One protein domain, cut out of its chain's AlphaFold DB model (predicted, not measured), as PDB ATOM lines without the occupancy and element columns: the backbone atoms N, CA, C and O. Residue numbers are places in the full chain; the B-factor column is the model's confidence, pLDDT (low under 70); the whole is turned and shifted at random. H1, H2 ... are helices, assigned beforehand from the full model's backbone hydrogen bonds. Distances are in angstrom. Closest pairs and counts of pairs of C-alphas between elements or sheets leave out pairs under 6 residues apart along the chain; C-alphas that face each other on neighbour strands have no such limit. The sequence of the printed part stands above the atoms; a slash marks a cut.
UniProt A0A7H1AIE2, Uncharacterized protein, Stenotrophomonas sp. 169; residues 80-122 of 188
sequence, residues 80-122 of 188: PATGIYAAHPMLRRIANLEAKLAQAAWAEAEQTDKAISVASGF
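What this domain is: This is residues 80 to 122 of the 188 residues of an uncharacterized protein of Stenotrophomonas sp. 169 (UniProt A0A7H1AIE2). The printed part is one long, unbent helix, H2, with the short helix H1 and the first residues folded back at its first end, like a small hook on a rod. The printed part has 43 residues with two named helices, H1 then H2, and no named strand; the class is all helix. It is extended, with a radius of gyration of the C-alphas of 16.8 A and spans of 52 by 13 by 8 A.

Where its parts are: H2 is residues 89 to 120, 46.5 A from C-alpha 89 at (7.098, 8.893, -89.882) to C-alpha 120 at (45.814, 21.430, -67.421). H1 is residues 84 to 87, beginning at C-alpha 84 (11.908, 6.138, -96.763).

How they stand to each other: H2 only just touches H1, with residues 91 to 92 alone and 3 pairs of C-alphas within 8 A, and only at the corner by their tight link of 1 residue. The closest C-alphas of the two, those of Tyr 85 and Arg 92, are 5.0 A apart. In H2 every O i to N i+4 pair is within hydrogen-bond range; H1 is too short for such a pair.

The domain as a whole: The C-alphas of Ala 87 and Gly 121, the two farthest apart, are 51.8 A apart. Residues 97 to 113 and 115 to 121 stand free. The printed part has no cut. Its mean pLDDT is 79.4, with residues 116 to 119 and 121 to 122 under 70.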
ATOM      1  N   PRO A  80      14.712  15.089 -93.302       79.44
ATOM      2  CA  PRO A  80      13.518  15.503 -94.041       79.44
ATOM      3  C   PRO A  80      12.553  14.324 -94.259       79.44
ATOM      4  O   PRO A  80      12.961  13.165 -94.267       79.44
ATOM      5  N   ALA A  81      11.256  14.601 -94.442       78.81
ATOM      6  CA  ALA A  81      10.272  13.581 -94.834       78.81
ATOM      7  C   ALA A  81      10.353  13.330 -96.342       78.81
ATOM      8  O   ALA A  81       9.429  13.627 -97.091       78.81
ATOM      9  N   THR A  82      11.491  12.814 -96.789       78.44
ATOM     10  CA  THR A  82      11.718  12.410 -98.177       78.44
ATOM     11  C   THR A  82      12.131  10.940 -98.224       78.44
ATOM     12  O   THR A  82      12.671  10.393 -97.258       78.44
ATOM     13  N   GLY A  83      11.820  10.263 -99.332       85.62
ATOM     14  CA  GLY A  83      12.121   8.839 -99.511       85.62
ATOM     15  C   GLY A  83      11.504   7.955 -98.419       85.62
ATOM     16  O   GLY A  83      10.314   8.048 -98.123       85.62
ATOM     17  N   ILE A  84      12.327   7.112 -97.791       80.62
ATOM     18  CA  ILE A  84      11.908   6.138 -96.763       80.62
ATOM     19  C   ILE A  84      11.279   6.837 -95.542       80.62
ATOM     20  O   ILE A  84      10.330   6.331 -94.942       80.62
ATOM     21  N   TYR A  85      11.748   8.043 -95.209       82.06
ATOM     22  CA  TYR A  85      11.254   8.828 -94.077       82.06
ATOM     23  C   TYR A  85       9.916   9.531 -94.345       82.06
ATOM     24  O   TYR A  85       9.259   9.951 -93.392       82.06
ATOM     25  N   ALA A  86       9.501   9.646 -95.612       79.56
ATOM     26  CA  ALA A  86       8.155  10.091 -95.975       79.56
ATOM     27  C   ALA A  86       7.123   8.977 -95.743       79.56
ATOM     28  O   ALA A  86       6.050   9.226 -95.203       79.56
ATOM     29  N   ALA A  87       7.474   7.740 -96.111       82.19
ATOM     30  CA  ALA A  87       6.608   6.571 -95.958       82.19
ATOM     31  C   ALA A  87       6.478   6.109 -94.494       82.19
ATOM     32  O   ALA A  87       5.465   5.526 -94.110       82.19
ATOM     33  N   HIS A  88       7.492   6.376 -93.664       88.00
ATOM     34  CA  HIS A  88       7.552   5.894 -92.284       88.00
ATOM     35  C   HIS A  88       7.891   7.020 -91.290       88.00
ATOM     36  O   HIS A  88       9.057   7.202 -90.920       88.00
ATOM     37  N   PRO A  89       6.879   7.752 -90.776       84.19
ATOM     38  CA  PRO A  89       7.098   8.893 -89.882       84.19
ATOM     39  C   PRO A  89       7.734   8.495 -88.542       84.19
ATOM     40  O   PRO A  89       8.477   9.279 -87.952       84.19
ATOM     41  N   MET A  90       7.505   7.262 -88.075       89.56
ATOM     42  CA  MET A  90       8.146   6.740 -86.864       89.56
ATOM     43  C   MET A  90       9.653   6.533 -87.039       89.56
ATOM     44  O   MET A  90      10.412   6.938 -86.163       89.56
ATOM     45  N   LEU A  91      10.103   5.992 -88.178       88.44
ATOM     46  CA  LEU A  91      11.538   5.856 -88.472       88.44
ATOM     47  C   LEU A  91      12.215   7.226 -88.542       88.44
ATOM     48  O   LEU A  91      13.294   7.422 -87.988       88.44
ATOM     49  N   ARG A  92      11.533   8.204 -89.146       88.50
ATOM     50  CA  ARG A  92      11.998   9.593 -89.184       88.50
ATOM     51  C   ARG A  92      12.148  10.175 -87.780       88.50
ATOM     52  O   ARG A  92      13.117  10.878 -87.503       88.50
ATOM     53  N   ARG A  93      11.197   9.907 -86.883       87.12
ATOM     54  CA  ARG A  93      11.253  10.377 -85.493       87.12
ATOM     55  C   ARG A  93      12.411   9.739 -84.725       87.12
ATOM     56  O   ARG A  93      13.108  10.462 -84.024       87.12
ATOM     57  N   ILE A  94      12.631   8.433 -84.886       91.00
ATOM     58  CA  ILE A  94      13.739   7.707 -84.245       91.00
ATOM     59  C   ILE A  94      15.082   8.282 -84.699       91.00
ATOM     60  O   ILE A  94      15.855   8.721 -83.854       91.00
ATOM     61  N   ALA A  95      15.301   8.413 -86.009       86.75
ATOM     62  CA  ALA A  95      16.540   8.972 -86.547       86.75
ATOM     63  C   ALA A  95      16.810  10.399 -86.030       86.75
ATOM     64  O   ALA A  95      17.926  10.739 -85.646       86.75
ATOM     65  N   ASN A  96      15.772  11.241 -85.949       89.31
ATOM     66  CA  ASN A  96      15.906  12.586 -85.381       89.31
ATOM     67  C   ASN A  96      16.233  12.580 -83.877       89.31
ATOM     68  O   ASN A  96      16.945  13.468 -83.416       89.31
ATOM     69  N   LEU A  97      15.715  11.622 -83.104       90.56
ATOM     70  CA  LEU A  97      16.050  11.485 -81.683       90.56
ATOM     71  C   LEU A  97      17.485  10.987 -81.495       90.56
ATOM     72  O   LEU A  97      18.203  11.535 -80.664       90.56
ATOM     73  N   GLU A  98      17.922  10.016 -82.292       89.62
ATOM     74  CA  GLU A  98      19.302   9.522 -82.288       89.62
ATOM     75  C   GLU A  98      20.296  10.632 -82.634       89.62
ATOM     76  O   GLU A  98      21.299  10.794 -81.944       89.62
ATOM     77  N   ALA A  99      19.990  11.461 -83.635       86.56
ATOM     78  CA  ALA A  99      20.828  12.603 -83.980       86.56
ATOM     79  C   ALA A  99      20.904  13.647 -82.854       86.56
ATOM     80  O   ALA A  99      21.990  14.145 -82.559       86.56
ATOM     81  N   LYS A 100      19.781  13.933 -82.177       85.94
ATOM     82  CA  LYS A 100      19.762  14.824 -81.004       85.94
ATOM     83  C   LYS A 100      20.591  14.256 -79.845       85.94
ATOM     84  O   LYS A 100      21.343  15.000 -79.225       85.94
ATOM     85  N   LEU A 101      20.483  12.955 -79.568       88.31
ATOM     86  CA  LEU A 101      21.277  12.290 -78.527       88.31
ATOM     87  C   LEU A 101      22.771  12.288 -78.864       88.31
ATOM     88  O   LEU A 101      23.589  12.586 -77.999       88.31
ATOM     89  N   ALA A 102      23.128  12.018 -80.120       81.81
ATOM     90  CA  ALA A 102      24.512  12.081 -80.571       81.81
ATOM     91  C   ALA A 102      25.082  13.499 -80.413       81.81
ATOM     92  O   ALA A 102      26.166  13.659 -79.863       81.81
ATOM     93  N   GLN A 103      24.344  14.533 -80.830       80.25
ATOM     94  CA  GLN A 103      24.759  15.930 -80.653       80.25
ATOM     95  C   GLN A 103      24.968  16.297 -79.182       80.25
ATOM     96  O   GLN A 103      25.952  16.958 -78.862       80.25
ATOM     97  N   ALA A 104      24.074  15.856 -78.294       83.88
ATOM     98  CA  ALA A 104      24.227  16.075 -76.860       83.88
ATOM     99  C   ALA A 104      25.501  15.405 -76.320       83.88
ATOM    100  O   ALA A 104      26.281  16.059 -75.634       83.88
ATOM    101  N   ALA A 105      25.765  14.153 -76.706       81.44
ATOM    102  CA  ALA A 105      26.971  13.433 -76.297       81.44
ATOM    103  C   ALA A 105      28.263  14.114 -76.786       81.44
ATOM    104  O   ALA A 105      29.227  14.226 -76.032       81.44
ATOM    105  N   TRP A 106      28.285  14.619 -78.025       77.50
ATOM    106  CA  TRP A 106      29.423  15.390 -78.542       77.50
ATOM    107  C   TRP A 106      29.610  16.718 -77.800       77.50
ATOM    108  O   TRP A 106      30.738  17.086 -77.487       77.50
ATOM    109  N   ALA A 107      28.523  17.420 -77.470       82.12
ATOM    110  CA  ALA A 107      28.594  18.664 -76.708       82.12
ATOM    111  C   ALA A 107      29.109  18.446 -75.273       82.12
ATOM    112  O   ALA A 107      29.873  19.270 -74.771       82.12
ATOM    113  N   GLU A 108      28.725  17.343 -74.626       78.31
ATOM    114  CA  GLU A 108      29.264  16.946 -73.319       78.31
ATOM    115  C   GLU A 108      30.758  16.627 -73.408       78.31
ATOM    116  O   GLU A 108      31.533  17.148 -72.606       78.31
ATOM    117  N   ALA A 109      31.180  15.865 -74.421       74.81
ATOM    118  CA  ALA A 109      32.591  15.569 -74.657       74.81
ATOM    119  C   ALA A 109      33.422  16.848 -74.879       74.81
ATOM    120  O   ALA A 109      34.475  17.031 -74.269       74.81
ATOM    121  N   GLU A 110      32.918  17.797 -75.674       77.12
ATOM    122  CA  GLU A 110      33.580  19.092 -75.867       77.12
ATOM    123  C   GLU A 110      33.656  19.922 -74.579       77.12
ATOM    124  O   GLU A 110      34.622  20.659 -74.369       77.12
ATOM    125  N   GLN A 111      32.638  19.854 -73.719       76.50
ATOM    126  CA  GLN A 111      32.664  20.530 -72.422       76.50
ATOM    127  C   GLN A 111      33.682  19.889 -71.480       76.50
ATOM    128  O   GLN A 111      34.421  20.619 -70.815       76.50
ATOM    129  N   THR A 112      33.773  18.558 -71.455       71.50
ATOM    130  CA  THR A 112      34.793  17.860 -70.667       71.50
ATOM    131  C   THR A 112      36.193  18.160 -71.182       71.50
ATOM    132  O   THR A 112      37.068  18.467 -70.379       71.50
ATOM    133  N   ASP A 113      36.399  18.204 -72.498       70.06
ATOM    134  CA  ASP A 113      37.695  18.540 -73.094       70.06
ATOM    135  C   ASP A 113      38.101  19.985 -72.794       70.06
ATOM    136  O   ASP A 113      39.264  20.256 -72.484       70.06
ATOM    137  N   LYS A 114      37.145  20.925 -72.805       72.50
ATOM    138  CA  LYS A 114      37.375  22.309 -72.362       72.50
ATOM    139  C   LYS A 114      37.724  22.368 -70.878       72.50
ATOM    140  O   LYS A 114      38.669  23.063 -70.518       72.50
ATOM    141  N   ALA A 115      37.014  21.634 -70.024       70.19
ATOM    142  CA  ALA A 115      37.291  21.589 -68.588       70.19
ATOM    143  C   ALA A 115      38.678  20.992 -68.291       70.19
ATOM    144  O   ALA A 115      39.430  21.552 -67.493       70.19
ATOM    145  N   ILE A 116      39.052  19.914 -68.983       68.81
ATOM    146  CA  ILE A 116      40.377  19.286 -68.898       68.81
ATOM    147  C   ILE A 116      41.461  20.239 -69.422       68.81
ATOM    148  O   ILE A 116      42.520  20.377 -68.806       68.81
ATOM    149  N   SER A 117      41.194  20.949 -70.518       61.69
ATOM    150  CA  SER A 117      42.116  21.942 -71.084       61.69
ATOM    151  C   SER A 117      42.356  23.120 -70.133       61.69
ATOM    152  O   SER A 117      43.494  23.536 -69.930       61.69
ATOM    153  N   VAL A 118      41.301  23.631 -69.486       65.06
ATOM    154  CA  VAL A 118      41.404  24.698 -68.475       65.06
ATOM    155  C   VAL A 118      42.161  24.209 -67.237       65.06
ATOM    156  O   VAL A 118      43.027  24.922 -66.738       65.06
ATOM    157  N   ALA A 119      41.889  22.988 -66.766       65.81
ATOM    158  CA  ALA A 119      42.553  22.417 -65.593       65.81
ATOM    159  C   ALA A 119      44.044  22.108 -65.824       65.81
ATOM    160  O   ALA A 119      44.845  22.217 -64.901       65.81
ATOM    161  N   SER A 120      44.424  21.737 -67.049       70.19
ATOM    162  CA  SER A 120      45.814  21.430 -67.421       70.19
ATOM    163  C   SER A 120      46.617  22.651 -67.887       70.19
ATOM    164  O   SER A 120      47.816  22.531 -68.132       70.19
ATOM    165  N   GLY A 121      45.978  23.821 -68.035       65.69
ATOM    166  CA  GLY A 121      46.588  25.023 -68.618       65.69
ATOM    167  C   GLY A 121      46.942  24.884 -70.106       65.69
ATOM    168  O   GLY A 121      47.509  25.806 -70.693       65.69
ATOM    169  N   PHE A 122      46.609  23.747 -70.722       56.28
ATOM    170  CA  PHE A 122      46.901  23.428 -72.109       56.28
ATOM    171  C   PHE A 122      45.604  23.452 -72.914       56.28
ATOM    172  O   PHE A 122      44.747  22.583 -72.780       56.28
TER     173      PHE A 122